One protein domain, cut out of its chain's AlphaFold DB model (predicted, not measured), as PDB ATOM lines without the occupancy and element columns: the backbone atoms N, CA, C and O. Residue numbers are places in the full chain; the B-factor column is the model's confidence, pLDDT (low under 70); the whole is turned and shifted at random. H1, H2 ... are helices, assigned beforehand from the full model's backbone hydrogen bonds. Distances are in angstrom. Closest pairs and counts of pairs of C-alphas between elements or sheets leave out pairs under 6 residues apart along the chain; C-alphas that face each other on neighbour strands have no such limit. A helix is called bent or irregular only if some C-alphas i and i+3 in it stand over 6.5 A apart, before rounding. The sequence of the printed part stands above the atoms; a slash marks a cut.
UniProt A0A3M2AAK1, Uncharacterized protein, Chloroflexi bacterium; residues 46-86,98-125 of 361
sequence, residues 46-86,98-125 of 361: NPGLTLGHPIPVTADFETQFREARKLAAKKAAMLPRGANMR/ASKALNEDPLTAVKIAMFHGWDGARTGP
ATOM      1  N   ASN A  46      70.182 186.610  50.932       76.44
ATOM      2  CA  ASN A  46      71.316 187.444  51.324       76.44
ATOM      3  C   ASN A  46      72.577 186.583  51.524       76.44
ATOM      4  O   ASN A  46      72.836 186.143  52.650       76.44
ATOM      5  N   PRO A  47      73.407 186.376  50.476       72.69
ATOM      6  CA  PRO A  47      74.627 185.572  50.572       72.69
ATOM      7  C   PRO A  47      75.631 186.161  51.572       72.69
ATOM      8  O   PRO A  47      76.453 185.438  52.134       72.69
ATOM      9  N   GLY A  48      75.554 187.465  51.847       73.12
ATOM     10  CA  GLY A  48      76.354 188.123  52.873       73.12
ATOM     11  C   GLY A  48      75.993 187.689  54.295       73.12
ATOM     12  O   GLY A  48      76.860 187.734  55.165       73.12
ATOM     13  N   LEU A  49      74.765 187.231  54.547       73.69
ATOM     14  CA  LEU A  49      74.322 186.707  55.845       73.69
ATOM     15  C   LEU A  49      74.457 185.182  55.924       73.69
ATOM     16  O   LEU A  49      74.816 184.651  56.969       73.69
ATOM     17  N   THR A  50      74.266 184.477  54.811       77.38
ATOM     18  CA  THR A  50      74.253 183.006  54.740       77.38
ATOM     19  C   THR A  50      75.600 182.390  54.373       77.38
ATOM     20  O   THR A  50      75.665 181.355  53.709       77.38
ATOM     21  N   LEU A  51      76.703 183.015  54.801       76.44
ATOM     22  CA  LEU A  51      78.068 182.504  54.588       76.44
ATOM     23  C   LEU A  51      78.425 182.261  53.104       76.44
ATOM     24  O   LEU A  51      79.226 181.387  52.777       76.44
ATOM     25  N   GLY A  52      77.839 183.044  52.197       77.69
ATOM     26  CA  GLY A  52      78.040 182.952  50.750       77.69
ATOM     27  C   GLY A  52      77.129 181.950  50.038       77.69
ATOM     28  O   GLY A  52      77.271 181.766  48.829       77.69
ATOM     29  N   HIS A  53      76.200 181.291  50.741       81.50
ATOM     30  CA  HIS A  53      75.270 180.340  50.122       81.50
ATOM     31  C   HIS A  53      73.978 181.043  49.692       81.50
ATOM     32  O   HIS A  53      73.394 181.753  50.504       81.50
ATOM     33  N   PRO A  54      73.476 180.846  48.463       79.44
ATOM     34  CA  PRO A  54      72.216 181.447  48.034       79.44
ATOM     35  C   PRO A  54      71.027 180.723  48.688       79.44
ATOM     36  O   PRO A  54      70.437 179.827  48.093       79.44
ATOM     37  N   ILE A  55      70.745 181.056  49.949       81.06
ATOM     38  CA  ILE A  55      69.676 180.482  50.772       81.06
ATOM     39  C   ILE A  55      68.819 181.650  51.288       81.06
ATOM     40  O   ILE A  55      69.385 182.640  51.764       81.06
ATOM     41  N   PRO A  56      67.484 181.571  51.204       81.00
ATOM     42  CA  PRO A  56      66.586 182.606  51.677       81.00
ATOM     43  C   PRO A  56      66.620 182.653  53.202       81.00
ATOM     44  O   PRO A  56      66.346 181.662  53.878       81.00
ATOM     45  N   VAL A  57      66.971 183.809  53.761       76.31
ATOM     46  CA  VAL A  57      67.190 183.959  55.216       76.31
ATOM     47  C   VAL A  57      65.866 184.000  55.980       76.31
ATOM     48  O   VAL A  57      65.809 183.636  57.153       76.31
ATOM     49  N   THR A  58      64.806 184.441  55.303       78.00
ATOM     50  CA  THR A  58      63.461 184.644  55.851       78.00
ATOM     51  C   THR A  58      62.555 183.420  55.729       78.00
ATOM     52  O   THR A  58      61.474 183.420  56.310       78.00
ATOM     53  N   ALA A  59      62.964 182.383  54.991       79.94
ATOM     54  CA  ALA A  59      62.141 181.195  54.774       79.94
ATOM     55  C   ALA A  59      62.211 180.211  55.958       79.94
ATOM     56  O   ALA A  59      63.156 180.245  56.746       79.94
ATOM     57  N   ASP A  60      61.242 179.299  56.065       84.88
ATOM     58  CA  ASP A  60      61.228 178.263  57.104       84.88
ATOM     59  C   ASP A  60      62.472 177.356  57.078       84.88
ATOM     60  O   ASP A  60      63.097 177.118  56.044       84.88
ATOM     61  N   PHE A  61      62.816 176.757  58.223       81.88
ATOM     62  CA  PHE A  61      63.975 175.858  58.325       81.88
ATOM     63  C   PHE A  61      63.954 174.739  57.273       81.88
ATOM     64  O   PHE A  61      64.989 174.374  56.715       81.88
ATOM     65  N   GLU A  62      62.779 174.181  56.988       85.00
ATOM     66  CA  GLU A  62      62.668 173.064  56.061       85.00
ATOM     67  C   GLU A  62      62.955 173.478  54.612       85.00
ATOM     68  O   GLU A  62      63.618 172.735  53.880       85.00
ATOM     69  N   THR A  63      62.524 174.671  54.199       84.56
ATOM     70  CA  THR A  63      62.814 175.205  52.863       84.56
ATOM     71  C   THR A  63      64.295 175.561  52.750       84.56
ATOM     72  O   THR A  63      64.950 175.092  51.815       84.56
ATOM     73  N   GLN A  64      64.869 176.219  53.766       83.44
ATOM     74  CA  GLN A  64      66.313 176.478  53.851       83.44
ATOM     75  C   GLN A  64      67.136 175.183  53.774       83.44
ATOM     76  O   GLN A  64      68.142 175.106  53.066       83.44
ATOM     77  N   PHE A  65      66.704 174.121  54.458       87.19
ATOM     78  CA  PHE A  65      67.411 172.842  54.475       87.19
ATOM     79  C   PHE A  65      67.298 172.078  53.147       87.19
ATOM     80  O   PHE A  65      68.274 171.470  52.695       87.19
ATOM     81  N   ARG A  66      66.133 172.108  52.485       88.31
ATOM     82  CA  ARG A  66      65.959 171.523  51.142       88.31
ATOM     83  C   ARG A  66      66.838 172.229  50.115       88.31
ATOM     84  O   ARG A  66      67.454 171.562  49.283       88.31
ATOM     85  N   GLU A  67      66.930 173.550  50.176       85.31
ATOM     86  CA  GLU A  67      67.786 174.323  49.276       85.31
ATOM     87  C   GLU A  67      69.269 174.110  49.566       85.31
ATOM     88  O   GLU A  67      70.037 173.846  48.640       85.31
ATOM     89  N   ALA A  68      69.666 174.059  50.840       86.56
ATOM     90  CA  ALA A  68      71.019 173.672  51.230       86.56
ATOM     91  C   ALA A  68      71.393 172.268  50.731       86.56
ATOM     92  O   ALA A  68      72.521 172.062  50.284       86.56
ATOM     93  N   ARG A  69      70.456 171.305  50.728       87.06
ATOM     94  CA  ARG A  69      70.667 169.977  50.117       87.06
ATOM     95  C   ARG A  69      70.893 170.066  48.614       87.06
ATOM     96  O   ARG A  69      71.820 169.432  48.115       87.06
ATOM     97  N   LYS A  70      70.080 170.846  47.897       88.44
ATOM     98  CA  LYS A  70      70.243 171.053  46.448       88.44
ATOM     99  C   LYS A  70      71.587 171.713  46.132       88.44
ATOM    100  O   LYS A  70      72.280 171.270  45.218       88.44
ATOM    101  N   LEU A  71      71.997 172.711  46.914       85.38
ATOM    102  CA  LEU A  71      73.292 173.375  46.762       85.38
ATOM    103  C   LEU A  71      74.463 172.456  47.103       85.38
ATOM    104  O   LEU A  71      75.436 172.427  46.352       85.38
ATOM    105  N   ALA A  72      74.366 171.670  48.177       84.19
ATOM    106  CA  ALA A  72      75.365 170.662  48.518       84.19
ATOM    107  C   ALA A  72      75.515 169.636  47.389       84.19
ATOM    108  O   ALA A  72      76.633 169.333  46.987       84.19
ATOM    109  N   ALA A  73      74.399 169.153  46.833       83.12
ATOM    110  CA  ALA A  73      74.400 168.228  45.704       83.12
ATOM    111  C   ALA A  73      75.009 168.860  44.440       83.12
ATOM    112  O   ALA A  73      75.810 168.221  43.763       83.12
ATOM    113  N   LYS A  74      74.702 170.131  44.151       85.31
ATOM    114  CA  LYS A  74      75.278 170.863  43.013       85.31
ATOM    115  C   LYS A  74      76.787 171.065  43.172       85.31
ATOM    116  O   LYS A  74      77.532 170.770  42.244       85.31
ATOM    117  N   LYS A  75      77.250 171.493  44.353       80.88
ATOM    118  CA  LYS A  75      78.686 171.602  44.666       80.88
ATOM    119  C   LYS A  75      79.372 170.240  44.566       80.88
ATOM    120  O   LYS A  75      80.429 170.132  43.956       80.88
ATOM    121  N   ALA A  76      78.739 169.193  45.091       77.19
ATOM    122  CA  ALA A  76      79.230 167.825  45.009       77.19
ATOM    123  C   ALA A  76      79.362 167.310  43.570       77.19
ATOM    124  O   ALA A  76      80.311 166.591  43.279       77.19
ATOM    125  N   ALA A  77      78.439 167.686  42.684       80.75
ATOM    126  CA  ALA A  77      78.481 167.329  41.269       80.75
ATOM    127  C   ALA A  77      79.561 168.096  40.485       80.75
ATOM    128  O   ALA A  77      80.076 167.576  39.501       80.75
ATOM    129  N   MET A  78      79.919 169.312  40.916       80.31
ATOM    130  CA  MET A  78      81.013 170.096  40.322       80.31
ATOM    131  C   MET A  78      82.403 169.580  40.719       80.31
ATOM    132  O   MET A  78      83.386 169.865  40.039       80.31
ATOM    133  N   LEU A  79      82.499 168.829  41.818       75.56
ATOM    134  CA  LEU A  79      83.750 168.238  42.283       75.56
ATOM    135  C   LEU A  79      84.044 166.932  41.520       75.56
ATOM    136  O   LEU A  79      83.144 166.110  41.330       75.56
ATOM    137  N   PRO A  80      85.301 166.687  41.104       75.62
ATOM    138  CA  PRO A  80      85.655 165.463  40.394       75.62
ATOM    139  C   PRO A  80      85.398 164.224  41.265       75.62
ATOM    140  O   PRO A  80      85.522 164.269  42.495       75.62
ATOM    141  N   ARG A  81      85.051 163.095  40.625       67.12
ATOM    142  CA  ARG A  81      84.772 161.819  41.311       67.12
ATOM    143  C   ARG A  81      85.898 161.490  42.301       67.12
ATOM    144  O   ARG A  81      87.062 161.403  41.926       67.12
ATOM    145  N   GLY A  82      85.540 161.324  43.576       64.75
ATOM    146  CA  GLY A  82      86.474 161.009  44.663       64.75
ATOM    147  C   GLY A  82      87.018 162.208  45.454       64.75
ATOM    148  O   GLY A  82      87.460 162.006  46.582       64.75
ATOM    149  N   ALA A  83      86.916 163.451  44.965       66.56
ATOM    150  CA  ALA A  83      87.343 164.634  45.733       66.56
ATOM    151  C   ALA A  83      86.459 164.887  46.967       66.56
ATOM    152  O   ALA A  83      86.945 165.281  48.025       66.56
ATOM    153  N   ASN A  84      85.170 164.562  46.865       60.12
ATOM    154  CA  ASN A  84      84.224 164.664  47.976       60.12
ATOM    155  C   ASN A  84      84.460 163.661  49.104       60.12
ATOM    156  O   ASN A  84      83.983 163.864  50.217       60.12
ATOM    157  N   MET A  85      85.159 162.562  48.824       63.25
ATOM    158  CA  MET A  85      85.302 161.499  49.808       63.25
ATOM    159  C   MET A  85      86.297 161.868  50.907       63.25
ATOM    160  O   MET A  85      86.301 161.172  51.907       63.25
ATOM    161  N   ARG A  86      87.128 162.923  50.774       60.66
ATOM    162  CA  ARG A  86      88.205 163.301  51.731       60.66
ATOM    163  C   ARG A  86      89.094 162.124  52.193       60.66
ATOM    164  O   ARG A  86      89.887 162.261  53.116       60.66
ATOM    165  N   ALA A  98      86.955 175.978  61.698       66.69
ATOM    166  CA  ALA A  98      85.541 175.597  61.712       66.69
ATOM    167  C   ALA A  98      84.668 176.572  60.893       66.69
ATOM    168  O   ALA A  98      83.761 176.147  60.187       66.69
ATOM    169  N   SER A  99      85.020 177.860  60.890       69.56
ATOM    170  CA  SER A  99      84.401 178.898  60.059       69.56
ATOM    171  C   SER A  99      84.543 178.665  58.549       69.56
ATOM    172  O   SER A  99      83.584 178.838  57.802       69.56
ATOM    173  N   LYS A 100      85.716 178.231  58.074       73.94
ATOM    174  CA  LYS A 100      85.966 177.980  56.649       73.94
ATOM    175  C   LYS A 100      85.236 176.727  56.161       73.94
ATOM    176  O   LYS A 100      84.716 176.725  55.052       73.94
ATOM    177  N   ALA A 101      85.105 175.716  57.021       74.69
ATOM    178  CA  ALA A 101      84.314 174.524  56.724       74.69
ATOM    179  C   ALA A 101      82.811 174.834  56.543       74.69
ATOM    180  O   ALA A 101      82.158 174.201  55.717       74.69
ATOM    181  N   LEU A 102      82.268 175.833  57.253       78.25
ATOM    182  CA  LEU A 102      80.861 176.250  57.127       78.25
ATOM    183  C   LEU A 102      80.566 177.028  55.835       78.25
ATOM    184  O   LEU A 102      79.472 176.918  55.279       78.25
ATOM    185  N   ASN A 103      81.553 177.751  55.305       80.94
ATOM    186  CA  ASN A 103      81.446 178.384  53.984       80.94
ATOM    187  C   ASN A 103      81.399 177.340  52.849       80.94
ATOM    188  O   ASN A 103      80.856 177.584  51.771       80.94
ATOM    189  N   GLU A 104      81.966 176.155  53.076       79.69
ATOM    190  CA  GLU A 104      82.009 175.075  52.088       79.69
ATOM    191  C   GLU A 104      80.794 174.144  52.202       79.69
ATOM    192  O   GLU A 104      80.240 173.750  51.173       79.69
ATOM    193  N   ASP A 105      80.327 173.865  53.425       83.69
ATOM    194  CA  ASP A 105      79.216 172.955  53.718       83.69
ATOM    195  C   ASP A 105      77.905 173.698  54.071       83.69
ATOM    196  O   ASP A 105      77.682 174.061  55.235       83.69
ATOM    197  N   PRO A 106      76.985 173.877  53.098       84.06
ATOM    198  CA  PRO A 106      75.720 174.573  53.331       84.06
ATOM    199  C   PRO A 106      74.790 173.823  54.297       84.06
ATOM    200  O   PRO A 106      73.962 174.448  54.955       84.06
ATOM    201  N   LEU A 107      74.907 172.494  54.426       87.06
ATOM    202  CA  LEU A 107      74.029 171.712  55.304       87.06
ATOM    203  C   LEU A 107      74.378 171.918  56.766       87.06
ATOM    204  O   LEU A 107      73.487 172.064  57.606       87.06
ATOM    205  N   THR A 108      75.671 171.915  57.073       84.00
ATOM    206  CA  THR A 108      76.137 172.190  58.429       84.00
ATOM    207  C   THR A 108      75.892 173.656  58.788       84.00
ATOM    208  O   THR A 108      75.444 173.925  59.900       84.00
ATOM    209  N   ALA A 109      76.049 174.587  57.841       84.69
ATOM    210  CA  ALA A 109      75.717 175.998  58.043       84.69
ATOM    211  C   ALA A 109      74.241 176.217  58.431       84.69
ATOM    212  O   ALA A 109      73.980 176.830  59.463       84.69
ATOM    213  N   VAL A 110      73.283 175.644  57.687       86.31
ATOM    214  CA  VAL A 110      71.844 175.761  58.010       86.31
ATOM    215  C   VAL A 110      71.505 175.111  59.352       86.31
ATOM    216  O   VAL A 110      70.732 175.661  60.133       86.31
ATOM    217  N   LYS A 111      72.106 173.958  59.671       87.06
ATOM    218  CA  LYS A 111      71.889 173.300  60.969       87.06
ATOM    219  C   LYS A 111      72.377 174.146  62.139       87.06
ATOM    220  O   LYS A 111      71.701 174.198  63.154       87.06
ATOM    221  N   ILE A 112      73.532 174.797  62.019       84.25
ATOM    222  CA  ILE A 112      74.036 175.683  63.076       84.25
ATOM    223  C   ILE A 112      73.188 176.954  63.149       84.25
ATOM    224  O   ILE A 112      72.837 177.382  64.249       84.25
ATOM    225  N   ALA A 113      72.790 177.509  62.001       84.19
ATOM    226  CA  ALA A 113      71.920 178.676  61.936       84.19
ATOM    227  C   ALA A 113      70.545 178.432  62.579       84.19
ATOM    228  O   ALA A 113      69.995 179.342  63.189       84.19
ATOM    229  N   MET A 114      70.027 177.200  62.539       85.31
ATOM    230  CA  MET A 114      68.796 176.823  63.243       85.31
ATOM    231  C   MET A 114      68.887 177.043  64.761       85.31
ATOM    232  O   MET A 114      67.918 177.476  65.377       85.31
ATOM    233  N   PHE A 115      70.034 176.739  65.374       82.94
ATOM    234  CA  PHE A 115      70.196 176.820  66.830       82.94
ATOM    235  C   PHE A 115      70.779 178.154  67.304       82.94
ATOM    236  O   PHE A 115      70.487 178.588  68.416       82.94
ATOM    237  N   HIS A 116      71.609 178.798  66.481       83.00
ATOM    238  CA  HIS A 116      72.387 179.978  66.876       83.00
ATOM    239  C   HIS A 116      72.170 181.201  65.973       83.00
ATOM    240  O   HIS A 116      72.819 182.228  66.169       83.00
ATOM    241  N   GLY A 117      71.269 181.114  64.994       84.31
ATOM    242  CA  GLY A 117      71.123 182.117  63.944       84.31
ATOM    243  C   GLY A 117      72.306 182.119  62.970       84.31
ATOM    244  O   GLY A 117      73.376 181.564  63.232       84.31
ATOM    245  N   TRP A 118      72.127 182.771  61.822       81.00
ATOM    246  CA  TRP A 118      73.183 182.902  60.812       81.00
ATOM    247  C   TRP A 118      74.408 183.677  61.322       81.00
ATOM    248  O   TRP A 118      75.540 183.369  60.947       81.00
ATOM    249  N   ASP A 119      74.203 184.610  62.254       79.94
ATOM    250  CA  ASP A 119      75.293 185.353  62.892       79.94
ATOM    251  C   ASP A 119      76.117 184.474  63.855       79.94
ATOM    252  O   ASP A 119      77.350 184.508  63.848       79.94
ATOM    253  N   GLY A 120      75.461 183.579  64.604       76.75
ATOM    254  CA  GLY A 120      76.139 182.568  65.423       76.75
ATOM    255  C   GLY A 120      76.849 181.495  64.591       76.75
ATOM    256  O   GLY A 120      77.890 180.980  64.996       76.75
ATOM    257  N   ALA A 121      76.357 181.197  63.385       78.25
ATOM    258  CA  ALA A 121      77.068 180.335  62.439       78.25
ATOM    259  C   ALA A 121      78.359 180.989  61.904       78.25
ATOM    260  O   ALA A 121      79.342 180.290  61.658       78.25
ATOM    261  N   ARG A 122      78.390 182.322  61.763       75.81
ATOM    262  CA  ARG A 122      79.577 183.078  61.324       75.81
ATOM    263  C   ARG A 122      80.603 183.275  62.434       75.81
ATOM    264  O   ARG A 122      81.801 183.128  62.193       75.81
ATOM    265  N   THR A 123      80.145 183.645  63.623       71.75
ATOM    266  CA  THR A 123      81.010 184.033  64.748       71.75
ATOM    267  C   THR A 123      81.391 182.856  65.654       71.75
ATOM    268  O   THR A 123      82.307 182.976  66.466       71.75
ATOM    269  N   GLY A 124      80.766 181.689  65.453       64.56
ATOM    270  CA  GLY A 124      80.917 180.511  66.304       64.56
ATOM    271  C   GLY A 124      79.984 180.569  67.519       64.56
ATOM    272  O   GLY A 124      79.326 181.584  67.746       64.56
ATOM    273  N   PRO A 125      79.895 179.485  68.318       54.78
ATOM    274  CA  PRO A 125      79.090 179.494  69.528       54.78
ATOM    275  C   PRO A 125      79.619 180.585  70.453       54.78
ATOM    276  O   PRO A 125      80.680 180.462  71.068       54.78
TER     277      PRO A 125
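Overview. This is residues 46 to 86 and 98 to 125 of the 361 residues of an uncharacterized protein of Chloroflexi bacterium (UniProt A0A3M2AAK1). A long helix, H1, makes one side of the domain; a sharply kinked helix, H3, packs on it with residues 106 to 114, and the short H2 packs on H3 but is apart from H1. A stretch with no named element, residues 46 to 60, leads into H1, and residues 77 to 83 at its far end stick out. The 69 printed residues have three named helices, H1, H2 and H3 in chain order, and no named strand; the class is all helix. The whole is compact, with a radius of gyration of the C-alphas of 11.9 A and spans of 33 by 24 by 18 A.

Arrangement. H1, residues 61 to 78, and H3, residues 106 to 123, touch, H3 with residues 106 to 114 alone. Their closest C-alphas, those of Ala 68 and Pro 106, are 5.2 A apart. Their lines stand at a steep tilt of 63 degrees, opposite ways. H3 has a kink of 121 degrees near residue 115 and is irregular: C-alphas 115 and 118 are 9.1 A apart, and its line is a rough one. H2, residues 98 to 104, touches H3, with the C-alphas of Leu 102 and Ala 109 closest at 5.2 A. These two run opposite ways at a steep tilt of 49 degrees. H1 and H2 are apart. Every O i to N i+4 pair is within hydrogen-bond range in H1 and H2, and 11 of 14 are in H3.

Along the chain. H1 begins at C-alpha 61, (63.975, 175.858, 58.325), and is 25.4 A long. H2 begins at C-alpha 98, (85.541, 175.597, 61.712). H3 ends at C-alpha 123, (81.010, 184.033, 64.748), 15.7 A from its first C-alpha.

Size, cuts and confidence. The two C-alphas farthest apart, those of Thr 58 and Gly 82, are 34.8 A apart. Residues 87 to 97 are not printed, and C-alphas 86 and 98 are 16.1 A apart across this cut, which lies in the link from H1 to H2. The link from H2 to H3 is tight. The mean pLDDT of the printed part is 78.6; residues 81 to 86, 98 to 99 and 124 to 125 are under 70.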